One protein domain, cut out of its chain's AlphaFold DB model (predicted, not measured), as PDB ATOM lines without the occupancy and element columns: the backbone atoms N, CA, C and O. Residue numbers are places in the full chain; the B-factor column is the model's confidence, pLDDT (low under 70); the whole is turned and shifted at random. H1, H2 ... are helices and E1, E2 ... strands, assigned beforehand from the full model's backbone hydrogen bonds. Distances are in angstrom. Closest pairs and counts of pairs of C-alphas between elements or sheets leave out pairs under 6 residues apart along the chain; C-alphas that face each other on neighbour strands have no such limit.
ATOM      1  N   ARG A   3      14.461  41.687 210.891       95.31
ATOM      2  CA  ARG A   3      15.136  40.616 210.158       95.31
ATOM      3  C   ARG A   3      15.948  39.789 211.142       95.31
ATOM      4  O   ARG A   3      16.679  40.349 211.957       95.31
ATOM      5  N   TYR A   4      15.844  38.480 211.003       96.25
ATOM      6  CA  TYR A   4      16.652  37.485 211.686       96.25
ATOM      7  C   TYR A   4      17.454  36.723 210.645       96.25
ATOM      8  O   TYR A   4      16.939  36.440 209.562       96.25
ATOM      9  N   SER A   5      18.701  36.415 210.986       94.62
ATOM     10  CA  SER A   5      19.603  35.678 210.112       94.62
ATOM     11  C   SER A   5      20.097  34.416 210.801       94.62
ATOM     12  O   SER A   5      20.384  34.453 212.000       94.62
ATOM     13  N   PHE A   6      20.219  33.336 210.038       93.06
ATOM     14  CA  PHE A   6      20.698  32.037 210.507       93.06
ATOM     15  C   PHE A   6      21.656  31.434 209.483       93.06
ATOM     16  O   PHE A   6      21.564  31.751 208.291       93.06
ATOM     17  N   ASN A   7      22.552  30.562 209.939       90.75
ATOM     18  CA  ASN A   7      23.370  29.776 209.023       90.75
ATOM     19  C   ASN A   7      22.568  28.569 208.537       90.75
ATOM     20  O   ASN A   7      21.810  27.965 209.300       90.75
ATOM     21  N   GLN A   8      22.735  28.224 207.267       85.00
ATOM     22  CA  GLN A   8      22.212  26.979 206.720       85.00
ATOM     23  C   GLN A   8      23.168  25.822 207.013       85.00
ATOM     24  O   GLN A   8      24.370  26.022 207.213       85.00
ATOM     25  N   ASP A   9      22.636  24.600 207.007       80.12
ATOM     26  CA  ASP A   9      23.414  23.394 207.315       80.12
ATOM     27  C   ASP A   9      24.511  23.111 206.262       80.12
ATOM     28  O   ASP A   9      25.508  22.446 206.554       80.12
ATOM     29  N   ASP A  10      24.347  23.631 205.044       81.25
ATOM     30  CA  ASP A  10      25.268  23.497 203.908       81.25
ATOM     31  C   ASP A  10      26.278  24.653 203.771       81.25
ATOM     32  O   ASP A  10      27.103  24.650 202.853       81.25
ATOM     33  N   GLY A  11      26.257  25.613 204.701       80.94
ATOM     34  CA  GLY A  11      27.128  26.791 204.693       80.94
ATOM     35  C   GLY A  11      26.537  28.029 204.012       80.94
ATOM     36  O   GLY A  11      27.222  29.053 203.959       80.94
ATOM     37  N   GLY A  12      25.294  27.966 203.526       86.38
ATOM     38  CA  GLY A  12      24.538  29.119 203.042       86.38
ATOM     39  C   GLY A  12      24.012  30.048 204.148       86.38
ATOM     40  O   GLY A  12      24.201  29.825 205.349       86.38
ATOM     41  N   SER A  13      23.306  31.103 203.738       90.56
ATOM     42  CA  SER A  13      22.706  32.110 204.627       90.56
ATOM     43  C   SER A  13      21.183  32.144 204.491       90.56
ATOM     44  O   SER A  13      20.647  31.987 203.399       90.56
ATOM     45  N   LEU A  14      20.478  32.321 205.604       93.50
ATOM     46  CA  LEU A  14      19.022  32.441 205.661       93.50
ATOM     47  C   LEU A  14      18.661  33.781 206.301       93.50
ATOM     48  O   LEU A  14      19.152  34.092 207.384       93.50
ATOM     49  N   GLY A  15      17.748  34.536 205.695       95.25
ATOM     50  CA  GLY A  15      17.141  35.734 206.273       95.25
ATOM     51  C   GLY A  15      15.618  35.651 206.301       95.25
ATOM     52  O   GLY A  15      14.997  35.409 205.275       95.25
ATOM     53  N   ILE A  16      14.994  35.906 207.448       97.44
ATOM     54  CA  ILE A  16      13.528  35.907 207.606       97.44
ATOM     55  C   ILE A  16      13.084  37.104 208.444       97.44
ATOM     56  O   ILE A  16      13.780  37.504 209.380       97.44
ATOM     57  N   GLY A  17      11.939  37.708 208.129       97.00
ATOM     58  CA  GLY A  17      11.517  38.914 208.837       97.00
ATOM     59  C   GLY A  17      10.146  39.459 208.462       97.00
ATOM     60  O   GLY A  17       9.404  38.852 207.692       97.00
ATOM     61  N   TRP A  18       9.823  40.623 209.032       96.50
ATOM     62  CA  TRP A  18       8.608  41.388 208.743       96.50
ATOM     63  C   TRP A  18       8.929  42.684 207.994       96.50
ATOM     64  O   TRP A  18       9.658  43.550 208.503       96.50
ATOM     65  N   ASP A  19       8.314  42.850 206.824       94.06
ATOM     66  CA  ASP A  19       8.333  44.074 206.033       94.06
ATOM     67  C   ASP A  19       7.023  44.850 206.251       94.06
ATOM     68  O   ASP A  19       5.970  44.523 205.707       94.06
ATOM     69  N   ALA A  20       7.091  45.895 207.082       91.25
ATOM     70  CA  ALA A  20       5.944  46.756 207.363       91.25
ATOM     71  C   ALA A  20       5.454  47.530 206.119       91.25
ATOM     72  O   ALA A  20       4.242  47.547 205.906       91.25
ATOM     73  N   PRO A  21       6.337  48.130 205.290       89.31
ATOM     74  CA  PRO A  21       5.957  48.675 203.989       89.31
ATOM     75  C   PRO A  21       5.178  47.743 203.072       89.31
ATOM     76  O   PRO A  21       4.170  48.146 202.494       89.31
ATOM     77  N   MET A  22       5.633  46.502 202.940       90.56
ATOM     78  CA  MET A  22       4.979  45.511 202.086       90.56
ATOM     79  C   MET A  22       3.833  44.776 202.781       90.56
ATOM     80  O   MET A  22       3.116  44.015 202.136       90.56
ATOM     81  N   GLY A  23       3.634  44.990 204.082       92.00
ATOM     82  CA  GLY A  23       2.606  44.304 204.856       92.00
ATOM     83  C   GLY A  23       2.737  42.779 204.802       92.00
ATOM     84  O   GLY A  23       1.726  42.082 204.887       92.00
ATOM     85  N   THR A  24       3.956  42.261 204.634       95.50
ATOM     86  CA  THR A  24       4.228  40.837 204.417       95.50
ATOM     87  C   THR A  24       5.422  40.370 205.239       95.50
ATOM     88  O   THR A  24       6.375  41.115 205.483       95.50
ATOM     89  N   PHE A  25       5.391  39.107 205.650       97.12
ATOM     90  CA  PHE A  25       6.607  38.407 206.042       97.12
ATOM     91  C   PHE A  25       7.428  38.063 204.793       97.12
ATOM     92  O   PHE A  25       6.868  37.894 203.706       97.12
ATOM     93  N   PHE A  26       8.745  37.976 204.946       97.12
ATOM     94  CA  PHE A  26       9.666  37.644 203.859       97.12
ATOM     95  C   PHE A  26      10.657  36.559 204.278       97.12
ATOM     96  O   PHE A  26      10.956  36.412 205.467       97.12
ATOM     97  N   LEU A  27      11.174  35.829 203.289       96.69
ATOM     98  CA  LEU A  27      12.201  34.799 203.439       96.69
ATOM     99  C   LEU A  27      13.204  34.908 202.288       96.69
ATOM    100  O   LEU A  27      12.806  35.022 201.132       96.69
ATOM    101  N   GLN A  28      14.489  34.856 202.614       94.94
ATOM    102  CA  GLN A  28      15.606  34.838 201.675       94.94
ATOM    103  C   GLN A  28      16.535  33.682 202.035       94.94
ATOM    104  O   GLN A  28      16.899  33.542 203.204       94.94
ATOM    105  N   ILE A  29      16.890  32.861 201.050       92.81
ATOM    106  CA  ILE A  29      17.788  31.709 201.204       92.81
ATOM    107  C   ILE A  29      18.897  31.834 200.156       92.81
ATOM    108  O   ILE A  29      18.599  31.828 198.961       92.81
ATOM    109  N   ASP A  30      20.149  31.928 200.603       90.31
ATOM    110  CA  ASP A  30      21.351  32.061 199.770       90.31
ATOM    111  C   ASP A  30      22.206  30.790 199.872       90.31
ATOM    112  O   ASP A  30      22.745  30.506 200.943       90.31
ATOM    113  N   GLU A  31      22.375  30.026 198.790       77.81
ATOM    114  CA  GLU A  31      23.103  28.741 198.829       77.81
ATOM    115  C   GLU A  31      24.642  28.865 198.741       77.81
ATOM    116  O   GLU A  31      25.312  27.861 198.962       77.81
ATOM    117  N   GLN A  32      25.199  30.060 198.453       69.06
ATOM    118  CA  GLN A  32      26.627  30.478 198.563       69.06
ATOM    119  C   GLN A  32      26.990  31.697 197.674       69.06
ATOM    120  O   GLN A  32      28.126  32.169 197.739       69.06
ATOM    121  N   ASP A  33      26.054  32.216 196.870       61.06
ATOM    122  CA  ASP A  33      26.244  33.363 195.962       61.06
ATOM    123  C   ASP A  33      25.602  34.670 196.486       61.06
ATOM    124  O   ASP A  33      24.795  34.652 197.412       61.06
ATOM    125  N   ASP A  34      25.954  35.813 195.875       64.69
ATOM    126  CA  ASP A  34      25.474  37.169 196.228       64.69
ATOM    127  C   ASP A  34      23.958  37.403 195.972       64.69
ATOM    128  O   ASP A  34      23.431  38.459 196.337       64.69
ATOM    129  N   GLU A  35      23.249  36.453 195.346       70.75
ATOM    130  CA  GLU A  35      21.801  36.516 195.094       70.75
ATOM    131  C   GLU A  35      21.047  35.338 195.743       70.75
ATOM    132  O   GLU A  35      21.480  34.186 195.626       70.75
ATOM    133  N   PRO A  36      19.873  35.594 196.353       75.31
ATOM    134  CA  PRO A  36      19.078  34.547 196.975       75.31
ATOM    135  C   PRO A  36      18.508  33.592 195.941       75.31
ATOM    136  O   PRO A  36      17.834  33.978 194.987       75.31
ATOM    137  N   THR A  37      18.724  32.309 196.205       86.12
ATOM    138  CA  THR A  37      18.145  31.200 195.448       86.12
ATOM    139  C   THR A  37      16.632  31.119 195.668       86.12
ATOM    140  O   THR A  37      15.889  30.781 194.746       86.12
ATOM    141  N   VAL A  38      16.155  31.491 196.863       89.69
ATOM    142  CA  VAL A  38      14.723  31.618 197.174       89.69
ATOM    143  C   VAL A  38      14.432  33.002 197.736       89.69
ATOM    144  O   VAL A  38      15.051  33.416 198.715       89.69
ATOM    145  N   TRP A  39      13.444  33.686 197.151       93.81
ATOM    146  CA  TRP A  39      12.902  34.946 197.656       93.81
ATOM    147  C   TRP A  39      11.380  34.863 197.772       93.81
ATOM    148  O   TRP A  39      10.671  34.819 196.769       93.81
ATOM    149  N   GLU A  40      10.876  34.939 198.998       95.81
ATOM    150  CA  GLU A  40       9.449  35.043 199.316       95.81
ATOM    151  C   GLU A  40       9.140  36.384 199.987       95.81
ATOM    152  O   GLU A  40       9.969  36.921 200.726       95.81
ATOM    153  N   GLY A  41       7.936  36.919 199.774       93.06
ATOM    154  CA  GLY A  41       7.527  38.226 200.301       93.06
ATOM    155  C   GLY A  41       7.950  39.395 199.411       93.06
ATOM    156  O   GLY A  41       8.269  40.467 199.917       93.06
ATOM    157  N   SER A  42       8.005  39.186 198.091       92.94
ATOM    158  CA  SER A  42       8.283  40.234 197.097       92.94
ATOM    159  C   SER A  42       7.027  40.994 196.659       92.94
ATOM    160  O   SER A  42       7.137  42.056 196.046       92.94
ATOM    161  N   GLU A  43       5.841  40.479 196.988       91.94
ATOM    162  CA  GLU A  43       4.557  41.113 196.697       91.94
ATOM    163  C   GLU A  43       3.886  41.650 197.967       91.94
ATOM    164  O   GLU A  43       4.032  41.113 199.068       91.94
ATOM    165  N   PHE A  44       3.099  42.716 197.802       91.06
ATOM    166  CA  PHE A  44       2.360  43.317 198.905       91.06
ATOM    167  C   PHE A  44       1.375  42.310 199.518       91.06
ATOM    168  O   PHE A  44       0.507  41.776 198.829       91.06
ATOM    169  N   GLY A  45       1.493  42.075 200.825       90.19
ATOM    170  CA  GLY A  45       0.617  41.176 201.577       90.19
ATOM    171  C   GLY A  45       0.722  39.691 201.208       90.19
ATOM    172  O   GLY A  45      -0.170  38.933 201.587       90.19
ATOM    173  N   GLN A  46       1.772  39.268 200.494       95.50
ATOM    174  CA  GLN A  46       1.936  37.891 200.005       95.50
ATOM    175  C   GLN A  46       1.844  36.844 201.126       95.50
ATOM    176  O   GLN A  46       1.132  35.849 201.008       95.50
ATOM    177  N   HIS A  47       2.543  37.096 202.232       96.69
ATOM    178  CA  HIS A  47       2.607  36.238 203.410       96.69
ATOM    179  C   HIS A  47       2.107  37.019 204.628       96.69
ATOM    180  O   HIS A  47       2.894  37.680 205.310       96.69
ATOM    181  N   PRO A  48       0.797  36.978 204.927       93.06
ATOM    182  CA  PRO A  48       0.230  37.701 206.063       93.06
ATOM    183  C   PRO A  48       0.547  37.046 207.413       93.06
ATOM    184  O   PRO A  48       0.437  37.719 208.439       93.06
ATOM    185  N   GLU A  49       0.945  35.770 207.420       96.00
ATOM    186  CA  GLU A  49       1.307  34.977 208.600       96.00
ATOM    187  C   GLU A  49       2.694  34.333 208.415       96.00
ATOM    188  O   GLU A  49       3.045  33.967 207.290       96.00
ATOM    189  N   PRO A  50       3.497  34.173 209.487       97.44
ATOM    190  CA  PRO A  50       4.883  33.728 209.356       97.44
ATOM    191  C   PRO A  50       5.040  32.203 209.263       97.44
ATOM    192  O   PRO A  50       6.123  31.733 208.930       97.44
ATOM    193  N   ASP A  51       4.008  31.414 209.581       97.38
ATOM    194  CA  ASP A  51       4.130  29.964 209.806       97.38
ATOM    195  C   ASP A  51       4.683  29.202 208.599       97.38
ATOM    196  O   ASP A  51       5.543  28.337 208.761       97.38
ATOM    197  N   ALA A  52       4.229  29.544 207.390       96.19
ATOM    198  CA  ALA A  52       4.706  28.907 206.165       96.19
ATOM    199  C   ALA A  52       6.197  29.197 205.922       96.19
ATOM    200  O   ALA A  52       6.964  28.285 205.620       96.19
ATOM    201  N   LEU A  53       6.622  30.449 206.123       96.75
ATOM    202  CA  LEU A  53       8.020  30.851 205.953       96.75
ATOM    203  C   LEU A  53       8.923  30.237 207.027       96.75
ATOM    204  O   LEU A  53      10.021  29.791 206.717       96.75
ATOM    205  N   VAL A  54       8.453  30.153 208.276       97.00
ATOM    206  CA  VAL A  54       9.190  29.500 209.370       97.00
ATOM    207  C   VAL A  54       9.328  27.996 209.121       97.00
ATOM    208  O   VAL A  54      10.387  27.433 209.391       97.00
ATOM    209  N   ALA A  55       8.301  27.336 208.578       96.12
ATOM    210  CA  ALA A  55       8.394  25.928 208.202       96.12
ATOM    211  C   ALA A  55       9.443  25.695 207.102       96.12
ATOM    212  O   ALA A  55      10.225  24.752 207.205       96.12
ATOM    213  N   MET A  56       9.505  26.573 206.093       94.25
ATOM    214  CA  MET A  56      10.541  26.521 205.054       94.25
ATOM    215  C   MET A  56      11.936  26.791 205.624       94.25
ATOM    216  O   MET A  56      12.857  26.027 205.363       94.25
ATOM    217  N   ALA A  57      12.078  27.810 206.474       94.25
ATOM    218  CA  ALA A  57      13.326  28.131 207.162       94.25
ATOM    219  C   ALA A  57      13.876  26.943 207.976       94.25
ATOM    220  O   ALA A  57      15.065  26.644 207.920       94.25
ATOM    221  N   ARG A  58      13.006  26.218 208.688       94.69
ATOM    222  CA  ARG A  58      13.389  25.023 209.464       94.69
ATOM    223  C   ARG A  58      13.772  23.823 208.612       94.69
ATOM    224  O   ARG A  58      14.447  22.929 209.107       94.69
ATOM    225  N   ALA A  59      13.316  23.768 207.364       92.56
ATOM    226  CA  ALA A  59      13.698  22.693 206.459       92.56
ATOM    227  C   ALA A  59      15.155  22.825 205.982       92.56
ATOM    228  O   ALA A  59      15.721  21.829 205.543       92.56
ATOM    229  N   VAL A  60      15.742  24.027 206.073       90.81
ATOM    230  CA  VAL A  60      17.090  24.346 205.565       90.81
ATOM    231  C   VAL A  60      18.106  24.701 206.660       90.81
ATOM    232  O   VAL A  60      19.309  24.691 206.413       90.81
ATOM    233  N   SER A  61      17.645  25.022 207.871       91.50
ATOM    234  CA  SER A  61      18.514  25.358 209.001       91.50
ATOM    235  C   SER A  61      17.953  24.811 210.309       91.50
ATOM    236  O   SER A  61      16.820  25.112 210.695       91.50
ATOM    237  N   ALA A  62      18.771  24.051 211.038       90.62
ATOM    238  CA  ALA A  62      18.442  23.599 212.388       90.62
ATOM    239  C   ALA A  62      18.581  24.707 213.457       90.62
ATOM    240  O   ALA A  62      18.174  24.506 214.602       90.62
ATOM    241  N   GLU A  63      19.152  25.868 213.110       93.12
ATOM    242  CA  GLU A  63      19.372  26.977 214.048       93.12
ATOM    243  C   GLU A  63      18.106  27.801 214.312       93.12
ATOM    244  O   GLU A  63      18.068  28.554 215.290       93.12
ATOM    245  N   VAL A  64      17.069  27.697 213.466       94.00
ATOM    246  CA  VAL A  64      15.882  28.550 213.620       94.00
ATOM    247  C   VAL A  64      15.052  28.124 214.847       94.00
ATOM    248  O   VAL A  64      14.565  26.991 214.904       94.00
ATOM    249  N   PRO A  65      14.828  29.031 215.823       95.19
ATOM    250  CA  PRO A  65      14.153  28.704 217.075       95.19
ATOM    251  C   PRO A  65      12.695  28.263 216.924       95.19
ATOM    252  O   PRO A  65      11.970  28.679 216.008       95.19
ATOM    253  N   ASP A  66      12.219  27.488 217.902       94.38
ATOM    254  CA  ASP A  66      10.827  27.034 217.976       94.38
ATOM    255  C   ASP A  66       9.820  28.187 218.123       94.38
ATOM    256  O   ASP A  66       8.708  28.125 217.586       94.38
ATOM    257  N   ASP A  67      10.227  29.263 218.791       95.88
ATOM    258  CA  ASP A  67       9.409  30.431 219.109       95.88
ATOM    259  C   ASP A  67       9.477  31.556 218.062       95.88
ATOM    260  O   ASP A  67       8.751  32.546 218.186       95.88
ATOM    261  N   LEU A  68      10.266  31.398 216.990       97.12
ATOM    262  CA  LEU A  68      10.488  32.439 215.978       97.12
ATOM    263  C   LEU A  68       9.183  32.977 215.374       97.12
ATOM    264  O   LEU A  68       9.033  34.182 215.186       97.12
ATOM    265  N   ALA A  69       8.200  32.109 215.122       97.19
ATOM    266  CA  ALA A  69       6.893  32.529 214.614       97.19
ATOM    267  C   ALA A  69       6.149  33.453 215.599       97.19
ATOM    268  O   ALA A  69       5.404  34.339 215.182       97.19
ATOM    269  N   GLY A  70       6.321  33.253 216.908       97.06
ATOM    270  CA  GLY A  70       5.778  34.140 217.938       97.06
ATOM    271  C   GLY A  70       6.472  35.500 217.924       97.06
ATOM    272  O   GLY A  70       5.799  36.531 217.912       97.06
ATOM    273  N   THR A  71       7.800  35.494 217.829       97.00
ATOM    274  CA  THR A  71       8.624  36.703 217.726       97.00
ATOM    275  C   THR A  71       8.258  37.540 216.498       97.00
ATOM    276  O   THR A  71       7.974  38.726 216.623       97.00
ATOM    277  N   LEU A  72       8.129  36.917 215.324       96.94
ATOM    278  CA  LEU A  72       7.743  37.601 214.084       96.94
ATOM    279  C   LEU A  72       6.342  38.232 214.165       96.94
ATOM    280  O   LEU A  72       6.127  39.351 213.696       96.94
ATOM    281  N   ARG A  73       5.374  37.559 214.803       96.69
ATOM    282  CA  ARG A  73       4.048  38.159 215.045       96.69
ATOM    283  C   ARG A  73       4.119  39.344 216.001       96.69
ATOM    284  O   ARG A  73       3.409  40.327 215.790       96.69
ATOM    285  N   ALA A  74       4.967  39.269 217.027       95.62
ATOM    286  CA  ALA A  74       5.197  40.390 217.931       95.62
ATOM    287  C   ALA A  74       5.814  41.586 217.186       95.62
ATOM    288  O   ALA A  74       5.357  42.711 217.379       95.62
ATOM    289  N   ASP A  75       6.753  41.353 216.267       94.06
ATOM    290  CA  ASP A  75       7.337  42.407 215.428       94.06
ATOM    291  C   ASP A  75       6.312  43.061 214.496       94.06
ATOM    292  O   ASP A  75       6.294  44.288 214.353       94.06
ATOM    293  N   LYS A  76       5.430  42.263 213.881       93.88
ATOM    294  CA  LYS A  76       4.297  42.767 213.090       93.88
ATOM    295  C   LYS A  76       3.397  43.664 213.940       93.88
ATOM    296  O   LYS A  76       3.045  44.755 213.503       93.88
ATOM    297  N   ALA A  77       3.068  43.240 215.161       91.56
ATOM    298  CA  ALA A  77       2.212  43.996 216.077       91.56
ATOM    299  C   ALA A  77       2.879  45.265 216.640       91.56
ATOM    300  O   ALA A  77       2.198  46.260 216.883       91.56
ATOM    301  N   ALA A  78       4.195  45.239 216.852       89.88
ATOM    302  CA  ALA A  78       4.970  46.380 217.335       89.88
ATOM    303  C   ALA A  78       5.327  47.376 216.220       89.88
ATOM    304  O   ALA A  78       5.742  48.503 216.503       89.88
ATOM    305  N   SER A  79       5.200  46.969 214.953       84.44
ATOM    306  CA  SER A  79       5.554  47.819 213.827       84.44
ATOM    307  C   SER A  79       4.597  49.007 213.720       84.44
ATOM    308  O   SER A  79       3.380  48.827 213.790       84.44
ATOM    309  N   PRO A  80       5.128  50.229 213.527       72.62
ATOM    310  CA  PRO A  80       4.290  51.384 213.278       72.62
ATOM    311  C   PRO A  80       3.456  51.135 212.026       72.62
ATOM    312  O   PRO A  80       3.929  50.548 211.052       72.62
ATOM    313  N   ASP A  81       2.216  51.598 212.090       69.00
ATOM    314  CA  ASP A  81       1.218  51.457 211.048       69.00
ATOM    315  C   ASP A  81       1.704  52.142 209.762       69.00
ATOM    316  O   ASP A  81       1.601  53.362 209.598       69.00
ATOM    317  N   TRP A  82       2.347  51.359 208.892       68.62
ATOM    318  CA  TRP A  82       3.007  51.892 207.706       68.62
ATOM    319  C   TRP A  82       1.997  52.364 206.665       68.62
ATOM    320  O   TRP A  82       2.399  53.176 205.843       68.62
ATOM    321  N   ARG A  83       0.733  51.901 206.740       68.88
ATOM    322  CA  ARG A  83      -0.355  52.037 205.751       68.88
ATOM    323  C   ARG A  83      -0.154  53.146 204.708       68.88
ATOM    324  O   ARG A  83       0.174  54.273 205.093       68.88
ATOM    325  N   PRO A  84      -0.436  52.873 203.419       70.81
ATOM    326  CA  PRO A  84      -0.337  53.875 202.369       70.81
ATOM    327  C   PRO A  84      -0.959  55.208 202.784       70.81
ATOM    328  O   PRO A  84      -1.960  55.266 203.510       70.81
ATOM    329  N   VAL A  85      -0.340  56.300 202.344       74.12
ATOM    330  CA  VAL A  85      -0.786  57.649 202.701       74.12
ATOM    331  C   VAL A  85      -2.253  57.846 202.316       74.12
ATOM    332  O   VAL A  85      -2.976  58.503 203.063       74.12
ATOM    333  N   GLU A  86      -2.717  57.244 201.218       77.94
ATOM    334  CA  GLU A  86      -4.117  57.307 200.797       77.94
ATOM    335  C   GLU A  86      -5.059  56.691 201.837       77.94
ATOM    336  O   GLU A  86      -6.034  57.334 202.226       77.94
ATOM    337  N   ASP A  87      -4.740  55.500 202.343       76.44
ATOM    338  CA  ASP A  87      -5.561  54.797 203.335       76.44
ATOM    339  C   ASP A  87      -5.606  55.557 204.662       76.44
ATOM    340  O   ASP A  87      -6.650  55.654 205.310       76.44
ATOM    341  N   ARG A  88      -4.476  56.162 205.040       79.44
ATOM    342  CA  ARG A  88      -4.363  56.975 206.257       79.44
ATOM    343  C   ARG A  88      -5.063  58.327 206.140       79.44
ATOM    344  O   ARG A  88      -5.498  58.899 207.137       79.44
ATOM    345  N   ILE A  89      -5.164  58.879 204.934       82.00
ATOM    346  CA  ILE A  89      -6.002  60.054 204.677       82.00
ATOM    347  C   ILE A  89      -7.479  59.649 204.714       82.00
ATOM    348  O   ILE A  89      -8.285  60.351 205.328       82.00
ATOM    349  N   ALA A  90      -7.834  58.524 204.088       81.38
ATOM    350  CA  ALA A  90      -9.210  58.049 203.969       81.38
ATOM    351  C   ALA A  90      -9.852  57.728 205.327       81.38
ATOM    352  O   ALA A  90     -11.017  58.063 205.545       81.38
ATOM    353  N   ASP A  91      -9.102  57.135 206.259       80.88
ATOM    354  CA  ASP A  91      -9.582  56.836 207.614       80.88
ATOM    355  C   ASP A  91      -9.427  58.010 208.606       80.88
ATOM    356  O   ASP A  91      -9.870  57.936 209.754       80.88
ATOM    357  N   GLY A  92      -8.808  59.110 208.164       80.38
ATOM    358  CA  GLY A  92      -8.575  60.316 208.953       80.38
ATOM    359  C   GLY A  92      -7.435  60.232 209.974       80.38
ATOM    360  O   GLY A  92      -7.285  61.168 210.769       80.38
TER     361      GLY A  92
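AT A GLANCE: This is residues 3 to 92 of the 124 residues of an uncharacterized protein of Sphingomonas sp. ABOLF (UniProt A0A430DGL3). Picture one antiparallel sheet of four strands with two helices, H1 and H2, over one of its faces and the other face bare of named helices; a tail at the end of the printed part sticks out with residues 85 to 92, which hold the short helix H3. This tail adds to the length of the whole, and the body without it is a two-layer slab of sheet and helices. The printed part has 90 residues, with four named strands and then three named helices along the chain, the sheet in the order E1, E2, E3, E4, and the class is mixed, helices and strands. It is only just compact, close to loose, with a radius of gyration of the C-alphas of 14.4 A, and the C-alphas span 50 by 27 by 16 A.

IN THESE COORDINATES: Find C-alpha 3 at (15.136, 40.616, 210.158); here E1 begins, residues 3 to 7. Next come E2, residues 13 to 19, 18.8 A long, and E3, residues 24 to 30, 19.8 A long. E4 is short, residues 38 to 40. Look for H1 at C-alpha 51, (4.130, 29.964, 209.806); it runs 14.7 A through residues 51 to 60. H2 takes residues 68 to 78, 15.1 A, and H3 takes residues 85 to 90, ending at C-alpha 90, (-9.210, 58.049, 203.969).

HOW THE PARTS SIT: Start with the sheet, a meander, each strand the antiparallel neighbour of the one before. In the hairpin of E1 and E2, N 4 and O 16 are 2.8 A apart, within hydrogen-bond range. In the hairpin of E2 and E3, look at N 15 and O 28, 2.8 A, and in that of E3 and E4 at N 40 and O 27, 2.9 A, both within range. E1 and E4 are the edge strands. H1 is on the sheet at a height of 9.1 A, over E2 and E3, and runs along the strands, at 4 degrees to E2 on the local plane; its closest C-alphas to E3 are those of Leu 53 and Leu 27, 6.3 A. H2 is on the same face at a height of 9.2 A, over E2, and runs along the strands, at 23 degrees to E2 on the local plane; the closest C-alphas of the two are those of Lys 76 and Trp 18, 6.3 A. H1 and H2, a helical hairpin, only just touch, with 3 pairs of C-alphas within 8 A, the closest those of Asp 51 and Ala 69 at 6.1 A; they run opposite ways at a steep tilt of 41 degrees. H3 is not on the sheet and is apart from H2. In H2 and H3 every O i to N i+4 pair is within hydrogen-bond range; in H1 5 of 6 are.

THE WHOLE: The two C-alphas farthest apart are those of Asp 10 and Gly 92, 50.3 A. Without residues 85 to 92, which stand free, the body spans 39 by 26 by 17 A. The printed part has no cut, and no link is long. The mean pLDDT of the printed part is 89.1; look for values under 70 at residues 32 to 34 and 81 to 83.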